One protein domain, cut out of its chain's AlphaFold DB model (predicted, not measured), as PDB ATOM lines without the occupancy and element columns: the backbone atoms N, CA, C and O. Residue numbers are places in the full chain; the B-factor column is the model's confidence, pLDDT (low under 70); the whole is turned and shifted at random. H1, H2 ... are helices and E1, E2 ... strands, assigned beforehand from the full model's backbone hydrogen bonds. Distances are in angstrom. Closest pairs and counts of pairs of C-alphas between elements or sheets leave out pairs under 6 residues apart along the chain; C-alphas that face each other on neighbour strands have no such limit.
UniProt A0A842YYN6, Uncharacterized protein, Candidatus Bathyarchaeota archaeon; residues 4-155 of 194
ATOM      1  N   LEU A   4      69.409  86.354  35.965       80.62
ATOM      2  CA  LEU A   4      68.034  86.713  35.642       80.62
ATOM      3  C   LEU A   4      67.503  85.697  34.637       80.62
ATOM      4  O   LEU A   4      67.981  85.636  33.503       80.62
ATOM      5  N   GLN A   5      66.503  84.931  35.044       83.38
ATOM      6  CA  GLN A   5      65.792  84.010  34.172       83.38
ATOM      7  C   GLN A   5      64.393  84.570  33.928       83.38
ATOM      8  O   GLN A   5      63.562  84.586  34.832       83.38
ATOM      9  N   LYS A   6      64.169  85.074  32.706       81.12
ATOM     10  CA  LYS A   6      62.865  85.562  32.236       81.12
ATOM     11  C   LYS A   6      62.191  84.501  31.393       81.12
ATOM     12  O   LYS A   6      62.807  83.987  30.457       81.12
ATOM     13  N   CYS A   7      60.930  84.226  31.689       83.56
ATOM     14  CA  CYS A   7      60.204  83.131  31.075       83.56
ATOM     15  C   CYS A   7      58.835  83.593  30.598       83.56
ATOM     16  O   CYS A   7      58.147  84.368  31.269       83.56
ATOM     17  N   ALA A   8      58.464  83.150  29.399       75.50
ATOM     18  CA  ALA A   8      57.180  83.499  28.822       75.50
ATOM     19  C   ALA A   8      56.067  82.679  29.487       75.50
ATOM     20  O   ALA A   8      56.168  81.456  29.564       75.50
ATOM     21  N   SER A   9      54.989  83.349  29.894       73.81
ATOM     22  CA  SER A   9      53.708  82.689  30.159       73.81
ATOM     23  C   SER A   9      52.871  82.716  28.882       73.81
ATOM     24  O   SER A   9      52.872  83.708  28.148       73.81
ATOM     25  N   THR A  10      52.158  81.629  28.589       64.00
ATOM     26  CA  THR A  10      51.266  81.565  27.411       64.00
ATOM     27  C   THR A  10      49.851  82.061  27.686       64.00
ATOM     28  O   THR A  10      49.035  82.120  26.763       64.00
ATOM     29  N   SER A  11      49.549  82.444  28.925       58.56
ATOM     30  CA  SER A  11      48.220  82.887  29.327       58.56
ATOM     31  C   SER A  11      48.273  83.840  30.524       58.56
ATOM     32  O   SER A  11      49.256  83.887  31.264       58.56
ATOM     33  N   ALA A  12      47.165  84.552  30.744       56.84
ATOM     34  CA  ALA A  12      46.905  85.273  31.990       56.84
ATOM     35  C   ALA A  12      46.685  84.329  33.195       56.84
ATOM     36  O   ALA A  12      46.397  84.801  34.287       56.84
ATOM     37  N   GLU A  13      46.774  83.008  32.994       59.66
ATOM     38  CA  GLU A  13      46.669  81.980  34.037       59.66
ATOM     39  C   GLU A  13      48.050  81.510  34.523       59.66
ATOM     40  O   GLU A  13      48.132  80.496  35.206       59.66
ATOM     41  N   GLU A  14      49.127  82.225  34.159       70.00
ATOM     42  CA  GLU A  14      50.477  81.982  34.688       70.00
ATOM     43  C   GLU A  14      50.920  80.527  34.445       70.00
ATOM     44  O   GLU A  14      51.330  79.807  35.347       70.00
ATOM     45  N   THR A  15      50.791  80.057  33.202       82.38
ATOM     46  CA  THR A  15      51.077  78.664  32.836       82.38
ATOM     47  C   THR A  15      52.396  78.513  32.091       82.38
ATOM     48  O   THR A  15      52.833  79.404  31.353       82.38
ATOM     49  N   GLY A  16      52.979  77.322  32.207       91.25
ATOM     50  CA  GLY A  16      54.191  76.931  31.495       91.25
ATOM     51  C   GLY A  16      55.415  76.828  32.392       91.25
ATOM     52  O   GLY A  16      55.355  76.986  33.611       91.25
ATOM     53  N   TRP A  17      56.539  76.514  31.761       95.12
ATOM     54  CA  TRP A  17      57.829  76.392  32.420       95.12
ATOM     55  C   TRP A  17      58.953  76.789  31.463       95.12
ATOM     56  O   TRP A  17      58.820  76.748  30.237       95.12
ATOM     57  N   CYS A  18      60.101  77.121  32.030       96.19
ATOM     58  CA  CYS A  18      61.322  77.393  31.293       96.19
ATOM     59  C   CYS A  18      62.489  76.676  31.955       96.19
ATOM     60  O   CYS A  18      62.516  76.486  33.169       96.19
ATOM     61  N   GLY A  19      63.459  76.272  31.153       97.06
ATOM     62  CA  GLY A  19      64.667  75.613  31.610       97.06
ATOM     63  C   GLY A  19      65.900  76.287  31.039       97.06
ATOM     64  O   GLY A  19      65.882  76.729  29.888       97.06
ATOM     65  N   ILE A  20      66.973  76.312  31.822       97.12
ATOM     66  CA  ILE A  20      68.322  76.617  31.348       97.12
ATOM     67  C   ILE A  20      69.255  75.436  31.613       97.12
ATOM     68  O   ILE A  20      69.075  74.698  32.580       97.12
ATOM     69  N   THR A  21      70.265  75.273  30.767       96.06
ATOM     70  CA  THR A  21      71.396  74.366  31.002       96.06
ATOM     71  C   THR A  21      72.702  75.142  30.973       96.06
ATOM     72  O   THR A  21      72.886  76.023  30.127       96.06
ATOM     73  N   HIS A  22      73.601  74.803  31.895       92.19
ATOM     74  CA  HIS A  22      74.851  75.523  32.128       92.19
ATOM     75  C   HIS A  22      75.968  75.170  31.129       92.19
ATOM     76  O   HIS A  22      76.961  75.890  31.083       92.19
ATOM     77  N   ASP A  23      75.819  74.110  30.324       92.75
ATOM     78  CA  ASP A  23      76.790  73.714  29.283       92.75
ATOM     79  C   ASP A  23      76.189  73.544  27.882       92.75
ATOM     80  O   ASP A  23      76.847  73.044  26.963       92.75
ATOM     81  N   GLY A  24      74.925  73.931  27.709       93.38
ATOM     82  CA  GLY A  24      74.203  73.748  26.454       93.38
ATOM     83  C   GLY A  24      73.704  72.319  26.213       93.38
ATOM     84  O   GLY A  24      73.117  72.063  25.164       93.38
ATOM     85  N   LYS A  25      73.889  71.370  27.135       93.50
ATOM     86  CA  LYS A  25      73.380  70.004  26.963       93.50
ATOM     87  C   LYS A  25      72.143  69.775  27.815       93.50
ATOM     88  O   LYS A  25      72.108  70.120  28.992       93.50
ATOM     89  N   MET A  26      71.138  69.138  27.220       96.38
ATOM     90  CA  MET A  26      70.017  68.581  27.982       96.38
ATOM     91  C   MET A  26      70.473  67.350  28.778       96.38
ATOM     92  O   MET A  26      70.187  67.223  29.961       96.38
ATOM     93  N   THR A  27      71.198  66.444  28.123       96.62
ATOM     94  CA  THR A  27      71.679  65.198  28.724       96.62
ATOM     95  C   THR A  27      73.013  65.417  29.424       96.62
ATOM     96  O   THR A  27      73.961  65.896  28.797       96.62
ATOM     97  N   GLY A  28      73.100  65.041  30.697       95.25
ATOM     98  CA  GLY A  28      74.310  65.167  31.513       95.25
ATOM     99  C   GLY A  28      74.703  66.600  31.890       95.25
ATOM    100  O   GLY A  28      75.708  66.769  32.571       95.25
ATOM    101  N   GLY A  29      73.942  67.617  31.478       96.00
ATOM    102  CA  GLY A  29      74.102  68.999  31.937       96.00
ATOM    103  C   GLY A  29      73.298  69.264  33.212       96.00
ATOM    104  O   GLY A  29      72.262  68.633  33.433       96.00
ATOM    105  N   LEU A  30      73.751  70.213  34.038       97.69
ATOM    106  CA  LEU A  30      72.952  70.724  35.155       97.69
ATOM    107  C   LEU A  30      71.840  71.626  34.612       97.69
ATOM    108  O   LEU A  30      72.109  72.729  34.112       97.69
ATOM    109  N   LEU A  31      70.599  71.164  34.742       98.00
ATOM    110  CA  LEU A  31      69.409  71.881  34.309       98.00
ATOM    111  C   LEU A  31      68.808  72.638  35.492       98.00
ATOM    112  O   LEU A  31      68.705  72.098  36.591       98.00
ATOM    113  N   LEU A  32      68.358  73.863  35.252       98.19
ATOM    114  CA  LEU A  32      67.524  74.612  36.182       98.19
ATOM    115  C   LEU A  32      66.181  74.882  35.518       98.19
ATOM    116  O   LEU A  32      66.125  75.574  34.501       98.19
ATOM    117  N   VAL A  33      65.115  74.336  36.092       98.06
ATOM    118  CA  VAL A  33      63.732  74.546  35.651       98.06
ATOM    119  C   VAL A  33      63.081  75.585  36.556       98.06
ATOM    120  O   VAL A  33      63.300  75.546  37.764       98.06
ATOM    121  N   ALA A  34      62.292  76.494  35.983       97.56
ATOM    122  CA  ALA A  34      61.520  77.499  36.707       97.56
ATOM    123  C   ALA A  34      60.093  77.625  36.150       97.56
ATOM    124  O   ALA A  34      59.881  77.605  34.929       97.56
ATOM    125  N   TRP A  35      59.121  77.783  37.045       95.88
ATOM    126  CA  TRP A  35      57.702  77.966  36.732       95.88
ATOM    127  C   TRP A  35      57.040  78.847  37.804       95.88
ATOM    128  O   TRP A  35      57.530  78.907  38.937       95.88
ATOM    129  N   PRO A  36      55.962  79.565  37.468       94.00
ATOM    130  CA  PRO A  36      55.245  80.388  38.431       94.00
ATOM    131  C   PRO A  36      54.400  79.512  39.368       94.00
ATOM    132  O   PRO A  36      53.902  78.450  38.988       94.00
ATOM    133  N   SER A  37      54.236  79.972  40.602       90.62
ATOM    134  CA  SER A  37      53.368  79.383  41.617       90.62
ATOM    135  C   SER A  37      52.782  80.511  42.456       90.62
ATOM    136  O   SER A  37      53.454  81.041  43.341       90.62
ATOM    137  N   ALA A  38      51.532  80.880  42.161       87.62
ATOM    138  CA  ALA A  38      50.919  82.106  42.668       87.62
ATOM    139  C   ALA A  38      51.822  83.327  42.390       87.62
ATOM    140  O   ALA A  38      52.210  83.557  41.251       87.62
ATOM    141  N   ASP A  39      52.182  84.098  43.415       89.19
ATOM    142  CA  ASP A  39      53.005  85.305  43.304       89.19
ATOM    143  C   ASP A  39      54.521  85.040  43.357       89.19
ATOM    144  O   ASP A  39      55.312  85.985  43.295       89.19
ATOM    145  N   GLN A  40      54.936  83.774  43.432       92.62
ATOM    146  CA  GLN A  40      56.336  83.357  43.503       92.62
ATOM    147  C   GLN A  40      56.751  82.526  42.284       92.62
ATOM    148  O   GLN A  40      55.931  82.032  41.509       92.62
ATOM    149  N   VAL A  41      58.062  82.337  42.120       95.88
ATOM    150  CA  VAL A  41      58.632  81.429  41.118       95.88
ATOM    151  C   VAL A  41      59.292  80.257  41.828       95.88
ATOM    152  O   VAL A  41      60.250  80.441  42.581       95.88
ATOM    153  N   LEU A  42      58.800  79.049  41.559       97.25
ATOM    154  CA  LEU A  42      59.430  77.815  42.010       97.25
ATOM    155  C   LEU A  42      60.529  77.404  41.036       97.25
ATOM    156  O   LEU A  42      60.456  77.660  39.830       97.25
ATOM    157  N   THR A  43      61.562  76.762  41.576       97.94
ATOM    158  CA  THR A  43      62.693  76.267  40.799       97.94
ATOM    159  C   THR A  43      63.064  74.846  41.197       97.94
ATOM    160  O   THR A  43      62.824  74.414  42.320       97.94
ATOM    161  N   SER A  44      63.652  74.094  40.266       98.12
ATOM    162  CA  SER A  44      64.153  72.743  40.524       98.12
ATOM    163  C   SER A  44      65.416  72.474  39.717       98.12
ATOM    164  O   SER A  44      65.446  72.694  38.499       98.12
ATOM    165  N   PHE A  45      66.458  71.980  40.389       98.25
ATOM    166  CA  PHE A  45      67.622  71.439  39.699       98.25
ATOM    167  C   PHE A  45      67.322  70.037  39.192       98.25
ATOM    168  O   PHE A  45      66.881  69.154  39.929       98.25
ATOM    169  N   ARG A  46      67.607  69.825  37.912       98.25
ATOM    170  CA  ARG A  46      67.308  68.589  37.206       98.25
ATOM    171  C   ARG A  46      68.513  68.103  36.415       98.25
ATOM    172  O   ARG A  46      69.401  68.876  36.058       98.25
ATOM    173  N   MET A  47      68.530  66.812  36.115       97.75
ATOM    174  CA  MET A  47      69.512  66.211  35.222       97.75
ATOM    175  C   MET A  47      68.879  65.063  34.446       97.75
ATOM    176  O   MET A  47      68.171  64.230  35.009       97.75
ATOM    177  N   ALA A  48      69.136  65.024  33.141       97.12
ATOM    178  CA  ALA A  48      68.656  63.961  32.272       97.12
ATOM    179  C   ALA A  48      69.804  63.011  31.902       97.12
ATOM    180  O   ALA A  48      70.886  63.459  31.517       97.12
ATOM    181  N   ASP A  49      69.566  61.704  31.987       95.94
ATOM    182  CA  ASP A  49      70.470  60.651  31.501       95.94
ATOM    183  C   ASP A  49      70.241  60.314  30.013       95.94
ATOM    184  O   ASP A  49      71.088  59.704  29.359       95.94
ATOM    185  N   GLY A  50      69.127  60.788  29.451       96.50
ATOM    186  CA  GLY A  50      68.755  60.699  28.045       96.50
ATOM    187  C   GLY A  50      67.727  61.767  27.662       96.50
ATOM    188  O   GLY A  50      67.403  62.653  28.448       96.50
ATOM    189  N   TYR A  51      67.194  61.698  26.441       96.12
ATOM    190  CA  TYR A  51      66.117  62.591  25.985       96.12
ATOM    191  C   TYR A  51      64.755  62.137  26.532       96.12
ATOM    192  O   TYR A  51      63.874  61.711  25.786       96.12
ATOM    193  N   ALA A  52      64.625  62.187  27.854       96.62
ATOM    194  CA  ALA A  52      63.452  61.811  28.633       96.62
ATOM    195  C   ALA A  52      63.238  62.820  29.776       96.62
ATOM    196  O   ALA A  52      63.984  63.796  29.883       96.62
ATOM    197  N   MET A  53      62.218  62.589  30.609       97.19
ATOM    198  CA  MET A  53      61.938  63.412  31.789       97.19
ATOM    199  C   MET A  53      63.193  63.534  32.672       97.19
ATOM    200  O   MET A  53      63.683  62.514  33.162       97.19
ATOM    201  N   PRO A  54      63.719  64.751  32.894       97.94
ATOM    202  CA  PRO A  54      64.863  64.947  33.772       97.94
ATOM    203  C   PRO A  54      64.544  64.579  35.231       97.94
ATOM    204  O   PRO A  54      63.580  65.077  35.821       97.94
ATOM    205  N   GLY A  55      65.387  63.748  35.840       97.88
ATOM    206  CA  GLY A  55      65.305  63.440  37.267       97.88
ATOM    207  C   GLY A  55      65.757  64.617  38.135       97.88
ATOM    208  O   GLY A  55      66.400  65.548  37.643       97.88
ATOM    209  N   VAL A  56      65.436  64.572  39.432       97.50
ATOM    210  CA  VAL A  56      65.966  65.524  40.426       97.50
ATOM    211  C   VAL A  56      67.487  65.413  40.468       97.50
ATOM    212  O   VAL A  56      68.043  64.314  40.538       97.50
ATOM    213  N   TYR A  57      68.175  66.550  40.405       97.25
ATOM    214  CA  TYR A  57      69.626  66.576  40.531       97.25
ATOM    215  C   TYR A  57      70.035  66.308  41.984       97.25
ATOM    216  O   TYR A  57      69.663  67.044  42.889       97.25
ATOM    217  N   SER A  58      70.838  65.268  42.206       94.44
ATOM    218  CA  SER A  58      71.244  64.819  43.545       94.44
ATOM    219  C   SER A  58      72.591  65.381  44.022       94.44
ATOM    220  O   SER A  58      73.168  64.863  44.978       94.44
ATOM    221  N   GLY A  59      73.161  66.355  43.308       93.88
ATOM    222  CA  GLY A  59      74.420  66.985  43.702       93.88
ATOM    223  C   GLY A  59      74.227  68.115  44.713       93.88
ATOM    224  O   GLY A  59      73.158  68.302  45.277       93.88
ATOM    225  N   SER A  60      75.289  68.884  44.949       94.12
ATOM    226  CA  SER A  60      75.336  69.903  46.007       94.12
ATOM    227  C   SER A  60      75.082  71.332  45.517       94.12
ATOM    228  O   SER A  60      75.545  72.277  46.155       94.12
ATOM    229  N   SER A  61      74.449  71.506  44.357       96.06
ATOM    230  CA  SER A  61      74.154  72.840  43.829       96.06
ATOM    231  C   SER A  61      72.986  73.449  44.601       96.06
ATOM    232  O   SER A  61      72.002  72.764  44.872       96.06
ATOM    233  N   THR A  62      73.091  74.726  44.955       96.56
ATOM    234  CA  THR A  62      72.057  75.439  45.717       96.56
ATOM    235  C   THR A  62      71.599  76.685  44.975       96.56
ATOM    236  O   THR A  62      72.351  77.291  44.205       96.56
ATOM    237  N   LEU A  63      70.340  77.059  45.204       97.50
ATOM    238  CA  LEU A  63      69.729  78.257  44.650       97.50
ATOM    239  C   LEU A  63      69.121  79.081  45.782       97.50
ATOM    240  O   LEU A  63      68.318  78.569  46.557       97.50
ATOM    241  N   THR A  64      69.479  80.361  45.842       98.06
ATOM    242  CA  THR A  64      68.794  81.355  46.674       98.06
ATOM    243  C   THR A  64      68.322  82.509  45.801       98.06
ATOM    244  O   THR A  64      69.029  82.960  44.896       98.06
ATOM    245  N   GLN A  65      67.099  82.973  46.024       98.00
ATOM    246  CA  GLN A  65      66.492  84.055  45.268       98.00
ATOM    247  C   GLN A  65      66.831  85.412  45.895       98.00
ATOM    248  O   GLN A  65      66.949  85.568  47.111       98.00
ATOM    249  N   ILE A  66      67.036  86.392  45.020       96.94
ATOM    250  CA  ILE A  66      67.124  87.821  45.340       96.94
ATOM    251  C   ILE A  66      65.735  88.444  45.205       96.94
ATOM    252  O   ILE A  66      65.341  89.280  46.011       96.94
ATOM    253  N   SER A  67      65.015  88.057  44.153       95.75
ATOM    254  CA  SER A  67      63.644  88.484  43.897       95.75
ATOM    255  C   SER A  67      62.999  87.572  42.863       95.75
ATOM    256  O   SER A  67      63.683  87.114  41.942       95.75
ATOM    257  N   SER A  68      61.682  87.430  42.921       95.44
ATOM    258  CA  SER A  68      60.878  86.895  41.828       95.44
ATOM    259  C   SER A  68      59.680  87.795  41.531       95.44
ATOM    260  O   SER A  68      59.319  88.667  42.325       95.44
ATOM    261  N   SER A  69      59.113  87.646  40.339       92.50
ATOM    262  CA  SER A  69      57.869  88.301  39.953       92.50
ATOM    263  C   SER A  69      57.075  87.420  39.003       92.50
ATOM    264  O   SER A  69      57.638  86.760  38.130       92.50
ATOM    265  N   VAL A  70      55.756  87.445  39.161       92.12
ATOM    266  CA  VAL A  70      54.799  86.809  38.257       92.12
ATOM    267  C   VAL A  70      53.842  87.887  37.758       92.12
ATOM    268  O   VAL A  70      53.424  88.771  38.508       92.12
ATOM    269  N   THR A  71      53.587  87.890  36.454       85.94
ATOM    270  CA  THR A  71      52.726  88.855  35.766       85.94
ATOM    271  C   THR A  71      51.892  88.139  34.710       85.94
ATOM    272  O   THR A  71      52.288  87.080  34.220       85.94
ATOM    273  N   ASP A  72      50.837  88.795  34.226       78.25
ATOM    274  CA  ASP A  72      49.973  88.299  33.141       78.25
ATOM    275  C   ASP A  72      50.727  87.891  31.858       78.25
ATOM    276  O   ASP A  72      50.190  87.181  31.010       78.25
ATOM    277  N   THR A  73      51.957  88.384  31.670       78.31
ATOM    278  CA  THR A  73      52.761  88.162  30.456       78.31
ATOM    279  C   THR A  73      53.975  87.260  30.658       78.31
ATOM    280  O   THR A  73      54.652  86.915  29.688       78.31
ATOM    281  N   GLY A  74      54.271  86.863  31.893       87.56
ATOM    282  CA  GLY A  74      55.457  86.077  32.197       87.56
ATOM    283  C   GLY A  74      55.910  86.219  33.635       87.56
ATOM    284  O   GLY A  74      55.330  86.960  34.428       87.56
ATOM    285  N   TYR A  75      56.975  85.500  33.942       92.62
ATOM    286  CA  TYR A  75      57.544  85.428  35.272       92.62
ATOM    287  C   TYR A  75      59.066  85.504  35.193       92.62
ATOM    288  O   TYR A  75      59.690  85.119  34.195       92.62
ATOM    289  N   GLU A  76      59.661  86.053  36.240       93.25
ATOM    290  CA  GLU A  76      61.092  86.293  36.322       93.25
ATOM    291  C   GLU A  76      61.607  85.889  37.698       93.25
ATOM    292  O   GLU A  76      60.969  86.143  38.718       93.25
ATOM    293  N   VAL A  77      62.793  85.292  37.727       95.94
ATOM    294  CA  VAL A  77      63.527  85.029  38.963       95.94
ATOM    295  C   VAL A  77      64.950  85.552  38.830       95.94
ATOM    296  O   VAL A  77      65.632  85.322  37.826       95.94
ATOM    297  N   VAL A  78      65.388  86.282  39.852       96.56
ATOM    298  CA  VAL A  78      66.769  86.722  40.036       96.56
ATOM    299  C   VAL A  78      67.356  85.890  41.163       96.56
ATOM    300  O   VAL A  78      66.858  85.947  42.285       96.56
ATOM    301  N   PHE A  79      68.407  85.123  40.888       97.25
ATOM    302  CA  PHE A  79      68.929  84.151  41.849       97.25
ATOM    303  C   PHE A  79      70.453  84.070  41.876       97.25
ATOM    304  O   PHE A  79      71.152  84.361  40.900       97.25
ATOM    305  N   ARG A  80      70.975  83.619  43.014       97.25
ATOM    306  CA  ARG A  80      72.333  83.113  43.179       97.25
ATOM    307  C   ARG A  80      72.304  81.597  43.019       97.25
ATOM    308  O   ARG A  80      71.469  80.927  43.609       97.25
ATOM    309  N   CYS A  81      73.235  81.084  42.221       96.56
ATOM    310  CA  CYS A  81      73.413  79.659  41.963       96.56
ATOM    311  C   CYS A  81      74.807  79.255  42.442       96.56
ATOM    312  O   CYS A  81      75.806  79.665  41.840       96.56
ATOM    313  N   GLU A  82      74.902  78.506  43.536       96.12
ATOM    314  CA  GLU A  82      76.186  78.055  44.074       96.12
ATOM    315  C   GLU A  82      76.473  76.627  43.622       96.12
ATOM    316  O   GLU A  82      75.595  75.770  43.613       96.12
ATOM    317  N   GLY A  83      77.715  76.370  43.201       94.88
ATOM    318  CA  GLY A  83      78.095  75.057  42.682       94.88
ATOM    319  C   GLY A  83      77.395  74.678  41.372       94.88
ATOM    320  O   GLY A  83      77.273  73.497  41.080       94.88
ATOM    321  N   CYS A  84      76.913  75.645  40.583       96.06
ATOM    322  CA  CYS A  84      76.173  75.361  39.344       96.06
ATOM    323  C   CYS A  84      77.045  75.282  38.082       96.06
ATOM    324  O   CYS A  84      76.596  74.838  37.032       96.06
ATOM    325  N   LEU A  85      78.308  75.707  38.171       94.69
ATOM    326  CA  LEU A  85      79.262  75.660  37.053       94.69
ATOM    327  C   LEU A  85      80.185  74.432  37.105       94.69
ATOM    328  O   LEU A  85      81.061  74.281  36.256       94.69
ATOM    329  N   ALA A  86      79.989  73.558  38.092       95.00
ATOM    330  CA  ALA A  86      80.660  72.274  38.216       95.00
ATOM    331  C   ALA A  86      79.696  71.264  38.847       95.00
ATOM    332  O   ALA A  86      79.153  71.522  39.918       95.00
ATOM    333  N   TRP A  87      79.482  70.126  38.195       95.62
ATOM    334  CA  TRP A  87      78.552  69.087  38.639       95.62
ATOM    335  C   TRP A  87      79.107  67.692  38.343       95.62
ATOM    336  O   TRP A  87      80.161  67.529  37.727       95.62
ATOM    337  N   THR A  88      78.397  66.674  38.821       94.94
ATOM    338  CA  THR A  88      78.591  65.287  38.386       94.94
ATOM    339  C   THR A  88      77.501  64.964  37.376       94.94
ATOM    340  O   THR A  88      76.327  65.168  37.679       94.94
ATOM    341  N   ASP A  89      77.880  64.523  36.179       93.31
ATOM    342  CA  ASP A  89      76.936  64.184  35.118       93.31
ATOM    343  C   ASP A  89      76.189  62.867  35.399       93.31
ATOM    344  O   ASP A  89      76.472  62.139  36.354       93.31
ATOM    345  N   ALA A  90      75.228  62.541  34.534       90.75
ATOM    346  CA  ALA A  90      74.412  61.337  34.667       90.75
ATOM    347  C   ALA A  90      75.212  60.021  34.566       90.75
ATOM    348  O   ALA A  90      74.734  58.977  35.006       90.75
ATOM    349  N   ALA A  91      76.428  60.052  34.008       91.81
ATOM    350  CA  ALA A  91      77.331  58.906  33.944       91.81
ATOM    351  C   ALA A  91      78.273  58.820  35.164       91.81
ATOM    352  O   ALA A  91      79.082  57.893  35.249       91.81
ATOM    353  N   GLY A  92      78.177  59.759  36.111       91.81
ATOM    354  CA  GLY A  92      79.045  59.835  37.282       91.81
ATOM    355  C   GLY A  92      80.390  60.517  37.016       91.81
ATOM    356  O   GLY A  92      81.294  60.414  37.847       91.81
ATOM    357  N   ALA A  93      80.559  61.185  35.873       93.81
ATOM    358  CA  ALA A  93      81.781  61.898  35.527       93.81
ATOM    359  C   ALA A  93      81.700  63.381  35.935       93.81
ATOM    360  O   ALA A  93      80.629  63.987  35.885       93.81
ATOM    361  N   PRO A  94      82.823  64.004  36.336       94.44
ATOM    362  CA  PRO A  94      82.847  65.436  36.599       94.44
ATOM    363  C   PRO A  94      82.640  66.225  35.301       94.44
ATOM    364  O   PRO A  94      83.293  65.960  34.288       94.44
ATOM    365  N   ALA A  95      81.777  67.234  35.357       93.94
ATOM    366  CA  ALA A  95      81.480  68.146  34.263       93.94
ATOM    367  C   ALA A  95      81.529  69.601  34.750       93.94
ATOM    368  O   ALA A  95      81.281  69.892  35.921       93.94
ATOM    369  N   THR A  96      81.891  70.521  33.855       93.94
ATOM    370  CA  THR A  96      82.074  71.940  34.189       93.94
ATOM    371  C   THR A  96      81.644  72.852  33.051       93.94
ATOM    372  O   THR A  96      81.902  72.552  31.885       93.94
ATOM    373  N   ALA A  97      81.112  74.017  33.404       91.62
ATOM    374  CA  ALA A  97      80.889  75.145  32.513       91.62
ATOM    375  C   ALA A  97      81.964  76.212  32.779       91.62
ATOM    376  O   ALA A  97      81.883  76.978  33.741       91.62
ATOM    377  N   GLY A  98      83.023  76.216  31.967       85.25
ATOM    378  CA  GLY A  98      84.174  77.096  32.172       85.25
ATOM    379  C   GLY A  98      83.893  78.535  31.744       85.25
ATOM    380  O   GLY A  98      83.595  78.780  30.586       85.25
ATOM    381  N   THR A  99      84.046  79.506  32.646       87.94
ATOM    382  CA  THR A  99      83.847  80.940  32.341       87.94
ATOM    383  C   THR A  99      85.141  81.675  31.965       87.94
ATOM    384  O   THR A  99      85.110  82.826  31.524       87.94
ATOM    385  N   SER A 100      86.298  81.029  32.126       87.81
ATOM    386  CA  SER A 100      87.617  81.638  31.914       87.81
ATOM    387  C   SER A 100      88.014  81.784  30.444       87.81
ATOM    388  O   SER A 100      88.959  82.507  30.146       87.81
ATOM    389  N   GLU A 101      87.320  81.110  29.525       86.00
ATOM    390  CA  GLU A 101      87.663  81.085  28.094       86.00
ATOM    391  C   GLU A 101      87.062  82.259  27.298       86.00
ATOM    392  O   GLU A 101      87.168  82.313  26.076       86.00
ATOM    393  N   GLY A 102      86.443  83.231  27.978       89.31
ATOM    394  CA  GLY A 102      85.818  84.400  27.345       89.31
ATOM    395  C   GLY A 102      84.393  84.146  26.844       89.31
ATOM    396  O   GLY A 102      83.647  85.089  26.581       89.31
ATOM    397  N   ASN A 103      83.986  82.882  26.745       90.75
ATOM    398  CA  ASN A 103      82.617  82.467  26.493       90.75
ATOM    399  C   ASN A 103      82.336  81.088  27.106       90.75
ATOM    400  O   ASN A 103      83.251  80.377  27.512       90.75
ATOM    401  N   PHE A 104      81.058  80.729  27.185       92.06
ATOM    402  CA  PHE A 104      80.606  79.388  27.538       92.06
ATOM    403  C   PHE A 104      79.255  79.103  26.886       92.06
ATOM    404  O   PHE A 104      78.545  80.021  26.467       92.06
ATOM    405  N   MET A 105      78.919  77.825  26.734       93.38
ATOM    406  CA  MET A 105      77.668  77.427  26.100       93.38
ATOM    407  C   MET A 105      76.534  77.378  27.111       93.38
ATOM    408  O   MET A 105      76.655  76.739  28.147       93.38
ATOM    409  N   LEU A 106      75.416  78.001  26.760       95.00
ATOM    410  CA  LEU A 106      74.155  77.881  27.470       95.00
ATOM    411  C   LEU A 106      73.092  77.323  26.527       95.00
ATOM    412  O   LEU A 106      73.192  77.426  25.300       95.00
ATOM    413  N   GLY A 107      72.065  76.725  27.112       96.25
ATOM    414  CA  GLY A 107      70.874  76.295  26.395       96.25
ATOM    415  C   GLY A 107      69.626  76.714  27.145       96.25
ATOM    416  O   GLY A 107      69.655  76.838  28.368       96.25
ATOM    417  N   TYR A 108      68.543  76.942  26.407       96.75
ATOM    418  CA  TYR A 108      67.227  77.187  26.980       96.75
ATOM    419  C   TYR A 108      66.196  76.235  26.385       96.75
ATOM    420  O   TYR A 108      66.351  75.759  25.258       96.75
ATOM    421  N   ALA A 109      65.122  76.022  27.133       97.06
ATOM    422  CA  ALA A 109      63.913  75.344  26.698       97.06
ATOM    423  C   ALA A 109      62.691  76.011  27.340       97.06
ATOM    424  O   ALA A 109      62.789  76.516  28.456       97.06
ATOM    425  N   GLN A 110      61.549  76.021  26.654       95.06
ATOM    426  CA  GLN A 110      60.285  76.512  27.206       95.06
ATOM    427  C   GLN A 110      59.123  75.575  26.861       95.06
ATOM    428  O   GLN A 110      58.972  75.147  25.711       95.06
ATOM    429  N   GLY A 111      58.284  75.278  27.848       93.81
ATOM    430  CA  GLY A 111      57.058  74.498  27.718       93.81
ATOM    431  C   GLY A 111      55.824  75.354  27.980       93.81
ATOM    432  O   GLY A 111      55.862  76.283  28.782       93.81
ATOM    433  N   LYS A 112      54.728  75.056  27.276       91.12
ATOM    434  CA  LYS A 112      53.460  75.793  27.421       91.12
ATOM    435  C   LYS A 112      52.630  75.329  28.620       91.12
ATOM    436  O   LYS A 112      51.881  76.121  29.179       91.12
ATOM    437  N   ASP A 113      52.739  74.045  28.953       91.44
ATOM    438  CA  ASP A 113      51.898  73.390  29.944       91.44
ATOM    439  C   ASP A 113      52.539  73.555  31.323       91.44
ATOM    440  O   ASP A 113      53.756  73.429  31.461       91.44
ATOM    441  N   THR A 114      51.732  73.863  32.336       90.81
ATOM    442  CA  THR A 114      52.196  73.885  33.729       90.81
ATOM    443  C   THR A 114      52.711  72.498  34.115       90.81
ATOM    444  O   THR A 114      52.087  71.505  33.724       90.81
ATOM    445  N   PRO A 115      53.817  72.398  34.876       95.00
ATOM    446  CA  PRO A 115      54.276  71.109  35.374       95.00
ATOM    447  C   PRO A 115      53.165  70.359  36.126       95.00
ATOM    448  O   PRO A 115      52.392  70.950  36.883       95.00
ATOM    449  N   VAL A 116      53.089  69.041  35.953       94.56
ATOM    450  CA  VAL A 116      52.275  68.201  36.848       94.56
ATOM    451  C   VAL A 116      52.913  68.250  38.234       94.56
ATOM    452  O   VAL A 116      54.127  68.390  38.329       94.56
ATOM    453  N   ASN A 117      52.113  68.172  39.302       95.06
ATOM    454  CA  ASN A 117      52.582  68.299  40.690       95.06
ATOM    455  C   ASN A 117      53.385  69.592  40.944       95.06
ATOM    456  O   ASN A 117      54.293  69.603  41.769       95.06
ATOM    457  N   ALA A 118      53.042  70.688  40.253       93.94
ATOM    458  CA  ALA A 118      53.778  71.959  40.285       93.94
ATOM    459  C   ALA A 118      54.008  72.554  41.684       93.94
ATOM    460  O   ALA A 118      54.901  73.383  41.833       93.94
ATOM    461  N   ALA A 119      53.235  72.148  42.696       94.69
ATOM    462  CA  ALA A 119      53.450  72.572  44.074       94.69
ATOM    463  C   ALA A 119      54.727  71.971  44.690       94.69
ATOM    464  O   ALA A 119      55.311  72.603  45.560       94.69
ATOM    465  N   CYS A 120      55.203  70.811  44.222       96.38
ATOM    466  CA  CYS A 120      56.373  70.121  44.764       96.38
ATOM    467  C   CYS A 120      57.523  70.070  43.747       96.38
ATOM    468  O   CYS A 120      57.520  69.212  42.858       96.38
ATOM    469  N   PRO A 121      58.545  70.938  43.879       96.81
ATOM    470  CA  PRO A 121      59.676  71.012  42.966       96.81
ATOM    471  C   PRO A 121      60.401  69.703  42.685       96.81
ATOM    472  O   PRO A 121      60.978  69.576  41.606       96.81
ATOM    473  N   ASP A 122      60.366  68.739  43.602       95.88
ATOM    474  CA  ASP A 122      61.033  67.445  43.449       95.88
ATOM    475  C   ASP A 122      60.158  66.399  42.738       95.88
ATOM    476  O   ASP A 122      60.684  65.503  42.076       95.88
ATOM    477  N   GLU A 123      58.836  66.569  42.737       96.44
ATOM    478  CA  GLU A 123      57.878  65.617  42.157       96.44
ATOM    479  C   GLU A 123      57.263  66.080  40.832       96.44
ATOM    480  O   GLU A 123      56.368  65.413  40.303       96.44
ATOM    481  N   ILE A 124      57.728  67.208  40.281       97.44
ATOM    482  CA  ILE A 124      57.166  67.710  39.029       97.44
ATOM    483  C   ILE A 124      57.381  66.726  37.876       97.44
ATOM    484  O   ILE A 124      58.453  66.125  37.752       97.44
ATOM    485  N   GLU A 125      56.407  66.660  36.971       97.06
ATOM    486  CA  GLU A 125      56.575  66.079  35.636       97.06
ATOM    487  C   GLU A 125      56.418  67.171  34.576       97.06
ATOM    488  O   GLU A 125      55.546  68.040  34.672       97.06
ATOM    489  N   LEU A 126      57.287  67.137  33.566       96.69
ATOM    490  CA  LEU A 126      57.321  68.112  32.483       96.69
ATOM    491  C   LEU A 126      56.939  67.439  31.171       96.69
ATOM    492  O   LEU A 126      57.570  66.471  30.746       96.69
ATOM    493  N   GLU A 127      55.965  68.025  30.485       95.31
ATOM    494  CA  GLU A 127      55.748  67.749  29.070       95.31
ATOM    495  C   GLU A 127      56.890  68.322  28.224       95.31
ATOM    496  O   GLU A 127      57.603  69.238  28.637       95.31
ATOM    497  N   TYR A 128      57.059  67.802  27.007       95.31
ATOM    498  CA  TYR A 128      58.094  68.266  26.076       95.31
ATOM    499  C   TYR A 128      58.029  69.791  25.841       95.31
ATOM    500  O   TYR A 128      56.955  70.365  25.666       95.31
ATOM    501  N   HIS A 129      59.183  70.464  25.766       94.88
ATOM    502  CA  HIS A 129      59.261  71.915  25.551       94.88
ATOM    503  C   HIS A 129      58.747  72.341  24.157       94.88
ATOM    504  O   HIS A 129      59.438  72.243  23.136       94.88
ATOM    505  N   THR A 130      57.512  72.843  24.086       94.81
ATOM    506  CA  THR A 130      56.851  73.215  22.818       94.81
ATOM    507  C   THR A 130      57.009  74.678  22.400       94.81
ATOM    508  O   THR A 130      56.609  75.026  21.292       94.81
ATOM    509  N   LEU A 131      57.553  75.550  23.253       92.06
ATOM    510  CA  LEU A 131      57.693  76.995  22.990       92.06
ATOM    511  C   LEU A 131      59.098  77.394  22.528       92.06
ATOM    512  O   LEU A 131      59.452  78.572  22.508       92.06
ATOM    513  N   GLY A 132      59.885  76.404  22.117       92.50
ATOM    514  CA  GLY A 132      61.218  76.591  21.575       92.50
ATOM    515  C   GLY A 132      62.315  76.207  22.558       92.50
ATOM    516  O   GLY A 132      62.154  76.219  23.777       92.50
ATOM    517  N   PHE A 133      63.443  75.845  21.971       95.75
ATOM    518  CA  PHE A 133      64.685  75.531  22.648       95.75
ATOM    519  C   PHE A 133      65.822  75.884  21.695       95.75
ATOM    520  O   PHE A 133      65.677  75.764  20.473       95.75
ATOM    521  N   ASN A 134      66.941  76.353  22.228       96.31
ATOM    522  CA  ASN A 134      68.140  76.585  21.432       96.31
ATOM    523  C   ASN A 134      69.369  76.701  22.331       96.31
ATOM    524  O   ASN A 134      69.260  76.805  23.553       96.31
ATOM    525  N   LEU A 135      70.534  76.725  21.695       96.06
ATOM    526  CA  LEU A 135      71.826  76.946  22.319       96.06
ATOM    527  C   LEU A 135      72.356  78.318  21.920       96.06
ATOM    528  O   LEU A 135      72.147  78.772  20.793       96.06
ATOM    529  N   TRP A 136      73.084  78.963  22.821       94.44
ATOM    530  CA  TRP A 136      73.822  80.175  22.495       94.44
ATOM    531  C   TRP A 136      75.134  80.241  23.269       94.44
ATOM    532  O   TRP A 136      75.252  79.732  24.383       94.44
ATOM    533  N   SER A 137      76.137  80.858  22.650       92.94
ATOM    534  CA  SER A 137      77.407  81.136  23.310       92.94
ATOM    535  C   SER A 137      77.261  82.436  24.092       92.94
ATOM    536  O   SER A 137      77.022  83.494  23.505       92.94
ATOM    537  N   ALA A 138      77.350  82.352  25.416       90.62
ATOM    538  CA  ALA A 138      77.334  83.500  26.303       90.62
ATOM    539  C   ALA A 138      78.761  84.025  26.472       90.62
ATOM    540  O   ALA A 138      79.636  83.312  26.962       90.62
ATOM    541  N   THR A 139      79.007  85.266  26.059       91.81
ATOM    542  CA  THR A 139      80.293  85.943  26.269       91.81
ATOM    543  C   THR A 139      80.446  86.336  27.732       91.81
ATOM    544  O   THR A 139      79.496  86.838  28.327       91.81
ATOM    545  N   THR A 140      81.636  86.164  28.306       89.00
ATOM    546  CA  THR A 140      81.908  86.543  29.705       89.00
ATOM    547  C   THR A 140      82.383  87.984  29.869       89.00
ATOM    548  O   THR A 140      82.509  88.478  30.991       89.00
ATOM    549  N   GLU A 141      82.587  88.695  28.758       88.75
ATOM    550  CA  GLU A 141      82.854  90.130  28.759       88.75
ATOM    551  C   GLU A 141      81.699  90.897  29.422       88.75
ATOM    552  O   GLU A 141      80.532  90.707  29.086       88.75
ATOM    553  N   GLY A 142      82.026  91.745  30.401       84.38
ATOM    554  CA  GLY A 142      81.042  92.537  31.148       84.38
ATOM    555  C   GLY A 142      80.178  91.749  32.138       84.38
ATOM    556  O   GLY A 142      79.347  92.348  32.812       84.38
ATOM    557  N   LEU A 143      80.375  90.431  32.261       85.38
ATOM    558  CA  LEU A 143      79.665  89.608  33.239       85.38
ATOM    559  C   LEU A 143      80.286  89.727  34.645       85.38
ATOM    560  O   LEU A 143      79.583  89.728  35.649       85.38
ATOM    561  N   VAL A 144      81.606  89.873  34.758       86.94
ATOM    562  CA  VAL A 144      82.263  89.986  36.072       86.94
ATOM    563  C   VAL A 144      81.894  91.312  36.747       86.94
ATOM    564  O   VAL A 144      82.198  92.384  36.231       86.94
ATOM    565  N   VAL A 145      81.264  91.222  37.918       86.50
ATOM    566  CA  VAL A 145      80.908  92.367  38.769       86.50
ATOM    567  C   VAL A 145      81.948  92.486  39.882       86.50
ATOM    568  O   VAL A 145      82.218  91.495  40.557       86.50
ATOM    569  N   GLU A 146      82.523  93.679  40.071       90.88
ATOM    570  CA  GLU A 146      83.566  93.917  41.084       90.88
ATOM    571  C   GLU A 146      83.064  93.632  42.508       90.88
ATOM    572  O   GLU A 146      83.730  92.933  43.263       90.88
ATOM    573  N   ASP A 147      81.859  94.099  42.848       92.44
ATOM    574  CA  ASP A 147      81.201  93.840  44.136       92.44
ATOM    575  C   ASP A 147      80.252  92.632  44.059       92.44
ATOM    576  O   ASP A 147      79.058  92.710  44.347       92.44
ATOM    577  N   TYR A 148      80.758  91.491  43.580       91.94
ATOM    578  CA  TYR A 148      79.929  90.288  43.530       91.94
ATOM    579  C   TYR A 148      79.509  89.822  44.929       91.94
ATOM    580  O   TYR A 148      78.398  89.319  45.074       91.94
ATOM    581  N   GLU A 149      80.362  89.998  45.941       94.00
ATOM    582  CA  GLU A 149      80.053  89.614  47.321       94.00
ATOM    583  C   GLU A 149      78.831  90.378  47.845       94.00
ATOM    584  O   GLU A 149      77.868  89.732  48.255       94.00
ATOM    585  N   GLY A 150      78.791  91.710  47.703       94.88
ATOM    586  CA  GLY A 150      77.632  92.510  48.109       94.88
ATOM    587  C   GLY A 150      76.350  92.140  47.358       94.88
ATOM    588  O   GLY A 150      75.271  92.081  47.943       94.88
ATOM    589  N   VAL A 151      76.444  91.800  46.068       91.12
ATOM    590  CA  VAL A 151      75.278  91.324  45.302       91.12
ATOM    591  C   VAL A 151      74.842  89.923  45.740       91.12
ATOM    592  O   VAL A 151      73.649  89.622  45.773       91.12
ATOM    593  N   ALA A 152      75.788  89.047  46.070       94.75
ATOM    594  CA  ALA A 152      75.513  87.683  46.504       94.75
ATOM    595  C   ALA A 152      74.863  87.629  47.896       94.75
ATOM    596  O   ALA A 152      74.143  86.670  48.175       94.75
ATOM    597  N   GLU A 153      75.085  88.643  48.737       96.06
ATOM    598  CA  GLU A 153      74.412  88.830  50.030       96.06
ATOM    599  C   GLU A 153      72.923  89.185  49.896       96.06
ATOM    600  O   GLU A 153      72.158  88.929  50.821       96.06
ATOM    601  N   LEU A 154      72.477  89.711  48.747       96.94
ATOM    602  CA  LEU A 154      71.053  89.986  48.504       96.94
ATOM    603  C   LEU A 154      70.222  88.700  48.348       96.94
ATOM    604  O   LEU A 154      69.003  88.726  48.508       96.94
ATOM    605  N   ALA A 155      70.870  87.582  48.012       97.12
ATOM    606  CA  ALA A 155      70.215  86.318  47.700       97.12
ATOM    607  C   ALA A 155      69.877  85.546  48.983       97.12
ATOM    608  O   ALA A 155      70.610  84.644  49.394       97.12
TER     609      ALA A 155
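What this domain is: This is residues 4 to 155 of the 194 residues of an uncharacterized protein of Candidatus Bathyarchaeota archaeon (UniProt A0A842YYN6). Two strongly twisted sheets make a sandwich, two sheets face to face, with the larger sheet E4 E3 E2 E9 E10 reaching past the smaller sheet E1 E6 E5 at its E10 edge. A small hairpin, E7 and E8, lies at one end, and the short helix H1 only grazes the smaller sheet. The printed part has 152 residues with ten named strands, E1 to E10, and then H1; both sandwich sheets are antiparallel, and the class is mostly strand, though under half of the residues are in named elements. It is compact, with a radius of gyration of the C-alphas of 15.1 A and spans of 41 by 36 by 26 A.

How they stand to each other: The larger sheet runs E4, residues 40 to 47, E3, 31 to 37, E2, 17 to 21, E9, 103 to 111, and E10, 133 to 139. E2 E3 E4 form a meander, each strand the antiparallel neighbour of the one before. N 42 and O 35 are 2.9 A apart between E4 and E3, N 20 and O 32 2.9 A between E3 and E2, N 19 and O 109 2.8 A between E2 and E9, and N 106 and O 136 2.9 A between E9 and E10, each within hydrogen-bond range. The other sheet runs E1, residues 4 to 8, E6, 74 to 82, and E5, 62 to 71, with N 5 and O 77 at 2.9 A and N 69 and O 76 at 2.9 A. The parts of the two sheets that face each other are 9.2 A centre to centre, their strands at 36 degrees. The closest C-alphas of E1 and E2 are those of Cys 7 and Cys 18, 5.8 A; those of E4 and E5 are Val 41 and Ser 68, 6.0 A. E10 is apart from E1, E5 and E6. E7, residues 86 to 88, and E8, 94 to 96, form a hairpin with N 87 and O 95 at 2.9 A. H1, residues 148 to 153, has Ala 152 closest to E6, its C-alpha 6.5 A from that of Arg 80; each of its O i to N i+4 pairs is within hydrogen-bond range.

Where its parts are: E1 begins at C-alpha 4, (68.034, 86.713, 35.642). E9 measures 26.8 A from first to last C-alpha, E5 25.5 A, E6 25.2 A and E4 23.2 A. E5 bends by 70 degrees at residue 66. H1 ends at C-alpha 153, (74.412, 88.830, 50.030).

The domain as a whole: The C-alphas of Ala 12 and Ala 93, the two farthest apart, are 42.1 A apart. The printed part has no cut. The links E4 to E5 and E9 to E10 are long, with 14 and 21 residues; in the first, residues 55 to 56 pair antiparallel with residues 46 to 47 of E4. Residues 145 to 150, of which 148 to 150 belong to H1, stand free. The mean pLDDT of the printed part is 92.3, and residues 10 to 13 are under 70.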